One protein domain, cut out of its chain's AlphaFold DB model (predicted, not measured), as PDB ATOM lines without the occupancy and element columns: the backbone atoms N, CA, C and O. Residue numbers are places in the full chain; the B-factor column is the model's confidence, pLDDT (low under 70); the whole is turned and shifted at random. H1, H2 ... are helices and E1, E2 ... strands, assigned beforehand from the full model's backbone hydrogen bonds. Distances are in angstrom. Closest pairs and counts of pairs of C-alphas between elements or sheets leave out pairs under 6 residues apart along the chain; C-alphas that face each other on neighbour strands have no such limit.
ATOM      1  N   ALA A 386     158.164 144.481  91.159       92.69
ATOM      2  CA  ALA A 386     159.061 145.264  90.323       92.69
ATOM      3  C   ALA A 386     160.082 144.344  89.636       92.69
ATOM      4  O   ALA A 386     160.816 143.617  90.306       92.69
ATOM      5  N   ILE A 387     160.162 144.411  88.309       93.06
ATOM      6  CA  ILE A 387     161.218 143.788  87.509       93.06
ATOM      7  C   ILE A 387     162.024 144.909  86.849       93.06
ATOM      8  O   ILE A 387     161.476 145.762  86.151       93.06
ATOM      9  N   ASN A 388     163.334 144.914  87.094       92.81
ATOM     10  CA  ASN A 388     164.263 145.919  86.576       92.81
ATOM     11  C   ASN A 388     164.789 145.543  85.184       92.81
ATOM     12  O   ASN A 388     164.747 144.376  84.794       92.81
ATOM     13  N   ASN A 389     165.363 146.522  84.480       92.38
ATOM     14  CA  ASN A 389     165.984 146.352  83.160       92.38
ATOM     15  C   ASN A 389     165.016 145.781  82.116       92.38
ATOM     16  O   ASN A 389     165.375 144.901  81.328       92.38
ATOM     17  N   MET A 390     163.796 146.312  82.116       93.50
ATOM     18  CA  MET A 390     162.757 146.008  81.143       93.50
ATOM     19  C   MET A 390     162.737 147.059  80.025       93.50
ATOM     20  O   MET A 390     163.236 148.179  80.177       93.50
ATOM     21  N   SER A 391     162.146 146.693  78.892       94.06
ATOM     22  CA  SER A 391     161.917 147.576  77.746       94.06
ATOM     23  C   SER A 391     160.572 147.284  77.091       94.06
ATOM     24  O   SER A 391     160.078 146.154  77.110       94.06
ATOM     25  N   THR A 392     159.984 148.311  76.479       93.75
ATOM     26  CA  THR A 392     158.778 148.192  75.651       93.75
ATOM     27  C   THR A 392     159.033 148.663  74.225       93.75
ATOM     28  O   THR A 392     159.890 149.516  74.007       93.75
ATOM     29  N   GLY A 393     158.261 148.170  73.260       91.94
ATOM     30  CA  GLY A 393     158.337 148.615  71.869       91.94
ATOM     31  C   GLY A 393     157.050 148.353  71.091       91.94
ATOM     32  O   GLY A 393     156.239 147.514  71.472       91.94
ATOM     33  N   SER A 394     156.875 149.049  69.968       91.69
ATOM     34  CA  SER A 394     155.758 148.817  69.036       91.69
ATOM     35  C   SER A 394     155.913 147.530  68.214       91.69
ATOM     36  O   SER A 394     154.970 147.100  67.557       91.69
ATOM     37  N   SER A 395     157.085 146.895  68.267       91.69
ATOM     38  CA  SER A 395     157.363 145.584  67.683       91.69
ATOM     39  C   SER A 395     158.246 144.756  68.618       91.69
ATOM     40  O   SER A 395     158.932 145.301  69.488       91.69
ATOM     41  N   ALA A 396     158.270 143.437  68.406       89.88
ATOM     42  CA  ALA A 396     159.148 142.521  69.132       89.88
ATOM     43  C   ALA A 396     160.627 142.941  69.050       89.88
ATOM     44  O   ALA A 396     161.312 142.984  70.068       89.88
ATOM     45  N   THR A 397     161.098 143.327  67.859       90.00
ATOM     46  CA  THR A 397     162.482 143.769  67.627       90.00
ATOM     47  C   THR A 397     162.830 145.016  68.435       90.00
ATOM     48  O   THR A 397     163.883 145.063  69.062       90.00
ATOM     49  N   LEU A 398     161.936 146.012  68.465       89.69
ATOM     50  CA  LEU A 398     162.167 147.245  69.223       89.69
ATOM     51  C   LEU A 398     162.106 147.012  70.736       89.69
ATOM     52  O   LEU A 398     162.872 147.624  71.475       89.69
ATOM     53  N   ALA A 399     161.235 146.110  71.201       91.00
ATOM     54  CA  ALA A 399     161.199 145.723  72.608       91.00
ATOM     55  C   ALA A 399     162.468 144.960  73.017       91.00
ATOM     56  O   ALA A 399     162.999 145.218  74.088       91.00
ATOM     57  N   CYS A 400     163.008 144.088  72.165       92.25
ATOM     58  CA  CYS A 400     164.234 143.318  72.414       92.25
ATOM     59  C   CYS A 400     165.546 144.127  72.331       92.25
ATOM     60  O   CYS A 400     166.623 143.543  72.215       92.25
ATOM     61  N   ASN A 401     165.490 145.458  72.406       83.50
ATOM     62  CA  ASN A 401     166.669 146.318  72.380       83.50
ATOM     63  C   ASN A 401     167.648 145.986  73.543       83.50
ATOM     64  O   ASN A 401     167.211 145.728  74.673       83.50
ATOM     65  N   PRO A 402     168.977 145.994  73.306       78.12
ATOM     66  CA  PRO A 402     169.981 145.872  74.366       78.12
ATOM     67  C   PRO A 402     169.920 146.975  75.438       78.12
ATOM     68  O   PRO A 402     170.276 146.710  76.587       78.12
ATOM     69  N   PHE A 403     169.461 148.187  75.112       80.56
ATOM     70  CA  PHE A 403     169.336 149.284  76.075       80.56
ATOM     71  C   PHE A 403     168.025 149.183  76.860       80.56
ATOM     72  O   PHE A 403     166.957 149.528  76.355       80.56
ATOM     73  N   ARG A 404     168.118 148.724  78.114       83.06
ATOM     74  CA  ARG A 404     166.984 148.551  79.032       83.06
ATOM     75  C   ARG A 404     167.289 149.215  80.365       83.06
ATOM     76  O   ARG A 404     168.302 148.908  80.985       83.06
ATOM     77  N   PHE A 405     166.423 150.120  80.794       82.56
ATOM     78  CA  PHE A 405     166.631 150.930  81.998       82.56
ATOM     79  C   PHE A 405     165.339 151.161  82.784       82.56
ATOM     80  O   PHE A 405     165.374 151.785  83.840       82.56
ATOM     81  N   GLU A 406     164.201 150.659  82.301       89.56
ATOM     82  CA  GLU A 406     162.927 150.851  82.983       89.56
ATOM     83  C   GLU A 406     162.684 149.727  83.997       89.56
ATOM     84  O   GLU A 406     162.854 148.538  83.706       89.56
ATOM     85  N   THR A 407     162.268 150.115  85.200       91.75
ATOM     86  CA  THR A 407     161.621 149.215  86.157       91.75
ATOM     87  C   THR A 407     160.143 149.148  85.811       91.75
ATOM     88  O   THR A 407     159.486 150.183  85.686       91.75
ATOM     89  N   MET A 408     159.622 147.935  85.659       94.25
ATOM     90  CA  MET A 408     158.217 147.707  85.346       94.25
ATOM     91  C   MET A 408     157.554 146.765  86.349       94.25
ATOM     92  O   MET A 408     158.223 145.939  86.967       94.25
ATOM     93  N   TYR A 409     156.236 146.875  86.484       94.50
ATOM     94  CA  TYR A 409     155.451 146.172  87.490       94.50
ATOM     95  C   TYR A 409     154.540 145.098  86.887       94.50
ATOM     96  O   TYR A 409     153.902 145.295  85.847       94.50
ATOM     97  N   PHE A 410     154.491 143.948  87.561       94.25
ATOM     98  CA  PHE A 410     153.799 142.731  87.132       94.25
ATOM     99  C   PHE A 410     153.119 142.058  88.327       94.25
ATOM    100  O   PHE A 410     153.494 142.293  89.472       94.25
ATOM    101  N   ASN A 411     152.171 141.153  88.070       90.56
ATOM    102  CA  ASN A 411     151.566 140.319  89.121       90.56
ATOM    103  C   ASN A 411     152.400 139.074  89.497       90.56
ATOM    104  O   ASN A 411     151.920 138.200  90.216       90.56
ATOM    105  N   ASN A 412     153.617 138.946  88.961       90.69
ATOM    106  CA  ASN A 412     154.547 137.859  89.251       90.69
ATOM    107  C   ASN A 412     155.989 138.388  89.174       90.69
ATOM    108  O   ASN A 412     156.294 139.213  88.315       90.69
ATOM    109  N   SER A 413     156.882 137.907  90.040       90.25
ATOM    110  CA  SER A 413     158.307 138.268  90.026       90.25
ATOM    111  C   SER A 413     159.071 137.705  88.819       90.25
ATOM    112  O   SER A 413     160.181 138.150  88.531       90.25
ATOM    113  N   SER A 414     158.484 136.752  88.091       91.50
ATOM    114  CA  SER A 414     159.031 136.171  86.867       91.50
ATOM    115  C   SER A 414     158.284 136.667  85.625       91.50
ATOM    116  O   SER A 414     157.098 136.396  85.441       91.50
ATOM    117  N   PHE A 415     159.000 137.343  84.718       92.81
ATOM    118  CA  PHE A 415     158.430 137.947  83.504       92.81
ATOM    119  C   PHE A 415     157.647 136.955  82.621       92.81
ATOM    120  O   PHE A 415     156.556 137.275  82.146       92.81
ATOM    121  N   CYS A 416     158.158 135.735  82.416       92.75
ATOM    122  CA  CYS A 416     157.462 134.724  81.606       92.75
ATOM    123  C   CYS A 416     156.267 134.080  82.323       92.75
ATOM    124  O   CYS A 416     155.424 133.484  81.659       92.75
ATOM    125  N   GLN A 417     156.189 134.185  83.651       90.94
ATOM    126  CA  GLN A 417     155.083 133.648  84.450       90.94
ATOM    127  C   GLN A 417     154.060 134.723  84.840       90.94
ATOM    128  O   GLN A 417     153.026 134.403  85.419       90.94
ATOM    129  N   ALA A 418     154.328 135.995  84.530       91.94
ATOM    130  CA  ALA A 418     153.385 137.080  84.750       91.94
ATOM    131  C   ALA A 418     152.148 136.924  83.855       91.94
ATOM    132  O   ALA A 418     152.258 136.611  82.668       91.94
ATOM    133  N   SER A 419     150.972 137.193  84.410       91.38
ATOM    134  CA  SER A 419     149.708 137.213  83.660       91.38
ATOM    135  C   SER A 419     149.211 138.636  83.428       91.38
ATOM    136  O   SER A 419     148.510 138.869  82.452       91.38
ATOM    137  N   ASN A 420     149.612 139.583  84.283       91.06
ATOM    138  CA  ASN A 420     149.255 140.995  84.198       91.06
ATOM    139  C   ASN A 420     150.497 141.886  84.136       91.06
ATOM    140  O   ASN A 420     151.520 141.609  84.770       91.06
ATOM    141  N   PHE A 421     150.356 142.984  83.402       93.94
ATOM    142  CA  PHE A 421     151.358 144.018  83.208       93.94
ATOM    143  C   PHE A 421     150.789 145.370  83.618       93.94
ATOM    144  O   PHE A 421     149.678 145.711  83.223       93.94
ATOM    145  N   PHE A 422     151.565 146.146  84.370       93.62
ATOM    146  CA  PHE A 422     151.151 147.453  84.890       93.62
ATOM    147  C   PHE A 422     152.137 148.570  84.518       93.62
ATOM    148  O   PHE A 422     151.994 149.719  84.932       93.62
ATOM    149  N   ARG A 423     153.149 148.247  83.700       92.44
ATOM    150  CA  ARG A 423     154.213 149.158  83.260       92.44
ATOM    151  C   ARG A 423     154.830 149.916  84.436       92.44
ATOM    152  O   ARG A 423     155.509 149.282  85.224       92.44
ATOM    153  N   THR A 424     154.623 151.225  84.556       90.75
ATOM    154  CA  THR A 424     155.218 152.081  85.595       90.75
ATOM    155  C   THR A 424     154.337 152.238  86.840       90.75
ATOM    156  O   THR A 424     154.714 152.975  87.747       90.75
ATOM    157  N   ASP A 425     153.166 151.596  86.899       88.69
ATOM    158  CA  ASP A 425     152.274 151.677  88.059       88.69
ATOM    159  C   ASP A 425     152.715 150.719  89.174       88.69
ATOM    160  O   ASP A 425     152.424 149.521  89.151       88.69
ATOM    161  N   ALA A 426     153.386 151.282  90.181       86.62
ATOM    162  CA  ALA A 426     153.861 150.566  91.363       86.62
ATOM    163  C   ALA A 426     152.743 150.003  92.256       86.62
ATOM    164  O   ALA A 426     153.022 149.181  93.128       86.62
ATOM    165  N   ASN A 427     151.495 150.434  92.051       85.62
ATOM    166  CA  ASN A 427     150.330 149.945  92.787       85.62
ATOM    167  C   ASN A 427     149.567 148.861  92.015       85.62
ATOM    168  O   ASN A 427     148.525 148.406  92.484       85.62
ATOM    169  N   CYS A 428     150.043 148.478  90.823       88.25
ATOM    170  CA  CYS A 428     149.431 147.460  89.972       88.25
ATOM    171  C   CYS A 428     147.911 147.643  89.786       88.25
ATOM    172  O   CYS A 428     147.141 146.685  89.818       88.25
ATOM    173  N   SER A 429     147.473 148.891  89.625       85.19
ATOM    174  CA  SER A 429     146.057 149.266  89.557       85.19
ATOM    175  C   SER A 429     145.609 149.593  88.131       85.19
ATOM    176  O   SER A 429     144.431 149.468  87.806       85.19
ATOM    177  N   THR A 430     146.548 149.972  87.261       88.12
ATOM    178  CA  THR A 430     146.272 150.442  85.901       88.12
ATOM    179  C   THR A 430     147.003 149.592  84.871       88.12
ATOM    180  O   THR A 430     148.228 149.473  84.900       88.12
ATOM    181  N   GLN A 431     146.258 149.014  83.929       88.88
ATOM    182  CA  GLN A 431     146.847 148.291  82.803       88.88
ATOM    183  C   GLN A 431     147.266 149.267  81.686       88.88
ATOM    184  O   GLN A 431     146.518 150.197  81.371       88.88
ATOM    185  N   PRO A 432     148.445 149.081  81.071       90.56
ATOM    186  CA  PRO A 432     148.913 149.908  79.970       90.56
ATOM    187  C   PRO A 432     148.261 149.490  78.645       90.56
ATOM    188  O   PRO A 432     147.712 148.393  78.518       90.56
ATOM    189  N   ALA A 433     148.381 150.358  77.639       92.12
ATOM    190  CA  ALA A 433     147.994 150.052  76.264       92.12
ATOM    191  C   ALA A 433     148.836 148.915  75.654       92.12
ATOM    192  O   ALA A 433     149.929 148.600  76.137       92.12
ATOM    193  N   ASP A 434     148.325 148.346  74.563       94.50
ATOM    194  CA  ASP A 434     148.967 147.278  73.800       94.50
ATOM    195  C   ASP A 434     150.413 147.630  73.412       94.50
ATOM    196  O   ASP A 434     150.701 148.702  72.875       94.50
ATOM    197  N   THR A 435     151.341 146.718  73.697       95.31
ATOM    198  CA  THR A 435     152.779 146.913  73.465       95.31
ATOM    199  C   THR A 435     153.514 145.576  73.466       95.31
ATOM    200  O   THR A 435     153.033 144.585  74.011       95.31
ATOM    201  N   TYR A 436     154.726 145.533  72.921       95.31
ATOM    202  CA  TYR A 436     155.675 144.464  73.225       95.31
ATOM    203  C   TYR A 436     156.473 144.838  74.470       95.31
ATOM    204  O   TYR A 436     156.796 146.010  74.659       95.31
ATOM    205  N   VAL A 437     156.775 143.849  75.309       95.50
ATOM    206  CA  VAL A 437     157.553 143.984  76.549       95.50
ATOM    207  C   VAL A 437     158.674 142.954  76.520       95.50
ATOM    208  O   VAL A 437     158.455 141.831  76.065       95.50
ATOM    209  N   SER A 438     159.865 143.309  76.994       94.75
ATOM    210  CA  SER A 438     161.029 142.424  77.014       94.75
ATOM    211  C   SER A 438     161.862 142.608  78.278       94.75
ATOM    212  O   SER A 438     161.979 143.718  78.793       94.75
ATOM    213  N   ASN A 439     162.472 141.515  78.748       92.25
ATOM    214  CA  ASN A 439     163.528 141.532  79.768       92.25
ATOM    215  C   ASN A 439     164.940 141.379  79.166       92.25
ATOM    216  O   ASN A 439     165.923 141.212  79.888       92.25
ATOM    217  N   GLY A 440     165.041 141.387  77.834       88.19
ATOM    218  CA  GLY A 440     166.273 141.196  77.075       88.19
ATOM    219  C   GLY A 440     166.524 139.789  76.571       88.19
ATOM    220  O   GLY A 440     167.059 139.630  75.480       88.19
ATOM    221  N   THR A 441     166.131 138.778  77.339       90.12
ATOM    222  CA  THR A 441     166.237 137.375  76.912       90.12
ATOM    223  C   THR A 441     164.955 136.929  76.230       90.12
ATOM    224  O   THR A 441     164.992 136.239  75.214       90.12
ATOM    225  N   TYR A 442     163.817 137.353  76.773       93.19
ATOM    226  CA  TYR A 442     162.495 137.006  76.289       93.19
ATOM    227  C   TYR A 442     161.669 138.261  76.038       93.19
ATOM    228  O   TYR A 442     161.827 139.270  76.728       93.19
ATOM    229  N   TYR A 443     160.744 138.171  75.089       95.00
ATOM    230  CA  TYR A 443     159.706 139.162  74.861       95.00
ATOM    231  C   TYR A 443     158.322 138.525  74.830       95.00
ATOM    232  O   TYR A 443     158.157 137.327  74.583       95.00
ATOM    233  N   ARG A 444     157.318 139.361  75.087       95.75
ATOM    234  CA  ARG A 444     155.897 139.016  75.041       95.75
ATOM    235  C   ARG A 444     155.118 140.185  74.468       95.75
ATOM    236  O   ARG A 444     155.470 141.341  74.704       95.75
ATOM    237  N   GLN A 445     154.052 139.887  73.741       95.75
ATOM    238  CA  GLN A 445     153.067 140.891  73.359       95.75
ATOM    239  C   GLN A 445     152.051 141.038  74.493       95.75
ATOM    240  O   GLN A 445     151.476 140.044  74.927       95.75
ATOM    241  N   TRP A 446     151.847 142.257  74.974       95.88
ATOM    242  CA  TRP A 446     150.711 142.636  75.804       95.88
ATOM    243  C   TRP A 446     149.626 143.184  74.883       95.88
ATOM    244  O   TRP A 446     149.862 144.171  74.186       95.88
ATOM    245  N   SER A 447     148.473 142.522  74.830       93.50
ATOM    246  CA  SER A 447     147.340 142.974  74.024       93.50
ATOM    247  C   SER A 447     146.022 142.595  74.678       93.50
ATOM    248  O   SER A 447     145.891 141.490  75.206       93.50
ATOM    249  N   ASN A 448     145.052 143.513  74.661       90.19
ATOM    250  CA  ASN A 448     143.714 143.301  75.228       90.19
ATOM    251  C   ASN A 448     143.739 142.808  76.689       90.19
ATOM    252  O   ASN A 448     142.979 141.921  77.079       90.19
ATOM    253  N   GLY A 449     144.647 143.360  77.500       87.62
ATOM    254  CA  GLY A 449     144.750 143.020  78.919       87.62
ATOM    255  C   GLY A 449     145.349 141.639  79.207       87.62
ATOM    256  O   GLY A 449     145.172 141.135  80.315       87.62
ATOM    257  N   GLN A 450     146.007 141.001  78.233       90.44
ATOM    258  CA  GLN A 450     146.605 139.671  78.367       90.44
ATOM    259  C   GLN A 450     148.005 139.616  77.744       90.44
ATOM    260  O   GLN A 450     148.311 140.310  76.772       90.44
ATOM    261  N   PHE A 451     148.859 138.741  78.279       94.75
ATOM    262  CA  PHE A 451     150.140 138.426  77.656       94.75
ATOM    263  C   PHE A 451     150.040 137.254  76.676       94.75
ATOM    264  O   PHE A 451     149.527 136.187  77.007       94.75
ATOM    265  N   GLY A 452     150.678 137.412  75.520       89.81
ATOM    266  CA  GLY A 452     151.011 136.321  74.613       89.81
ATOM    267  C   GLY A 452     152.121 135.390  75.139       89.81
ATOM    268  O   GLY A 452     152.604 135.538  76.275       89.81
ATOM    269  N   PRO A 453     152.553 134.418  74.312       92.19
ATOM    270  CA  PRO A 453     153.577 133.441  74.684       92.19
ATOM    271  C   PRO A 453     154.918 134.111  75.016       92.19
ATOM    272  O   PRO A 453     155.251 135.154  74.453       92.19
ATOM    273  N   CYS A 454     155.697 133.499  75.919       94.56
ATOM    274  CA  CYS A 454     157.066 133.935  76.200       94.56
ATOM    275  C   CYS A 454     158.009 133.429  75.110       94.56
ATOM    276  O   CYS A 454     158.283 132.233  75.030       94.56
ATOM    277  N   LEU A 455     158.475 134.340  74.256       94.00
ATOM    278  CA  LEU A 455     159.319 134.030  73.106       94.00
ATOM    279  C   LEU A 455     160.723 134.584  73.323       94.00
ATOM    280  O   LEU A 455     160.900 135.606  73.977       94.00
ATOM    281  N   ILE A 456     161.732 133.911  72.778       93.50
ATOM    282  CA  ILE A 456     163.125 134.354  72.886       93.50
ATOM    283  C   ILE A 456     163.312 135.607  72.027       93.50
ATOM    284  O   ILE A 456     162.867 135.653  70.878       93.50
ATOM    285  N   CYS A 457     163.994 136.615  72.566       89.81
ATOM    286  CA  CYS A 457     164.489 137.725  71.768       89.81
ATOM    287  C   CYS A 457     165.503 137.192  70.758       89.81
ATOM    288  O   CYS A 457     166.607 136.796  71.128       89.81
TER     289      CYS A 457
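Overview. This is residues 386 to 457 of the 460 residues of the protein "PKD domain protein" of SAR86 cluster bacterium SAR86B (UniProt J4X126). One antiparallel sheet of five short strands, strongly twisted and curled like part of a barrel, has the one-turn helix H1 on it and loops round it. E1, an inner strand in the middle of the sheet, bends and has a staggered pairing, with E2 over its residues 386 to 390 and with E4 over its residues 391 to 393. The printed part has 72 residues, with named elements E1 H1 E2 E3 E4 E5 along the chain and sheet order E3 E2 E1 E4 E5. It is mostly strand, though under half of its residues are in named elements, and compact, with a radius of gyration of the C-alphas of 10.5 A and spans of 28 by 23 by 20 A.

Along the chain. E1, residues 386 to 393, begins at C-alpha (159.061, 145.264, 90.323), spans 18.8 A and bends by 79 degrees at residue 389. E2 is residues 406 to 410, E3 421 to 423 and E4 435 to 438. E5, residues 442 to 447, spans 16.4 A and ends at C-alpha (147.340, 142.974, 74.024). H1 is residues 396 to 399.

Arrangement. In E1 and E4, N 391 and O 438 are 3.0 A apart; in E2 and E1, N 387 and O 408 are 2.8 A apart. The hairpin E2 and E3 has N 409 and O 423 at 2.8 A, and the hairpin E4 and E5 has N 446 and O 435 at 2.8 A. The closest C-alphas of edge strands E3 and E5, Phe 421 and Trp 446, are 7.6 A apart. H1 is on the sheet at a height of 6.5 A, only just over E4, with 3 of its C-alphas there. It is too short for an O i to N i+4 pair; its one O i to N i+3 pair is within range.

Size, cuts and confidence. The farthest C-alphas, Thr 397 and Asn 427, are 28.6 A apart. The link E3 to E4 is long. The printed part has no cut, and no printed residue is under 70 in pLDDT.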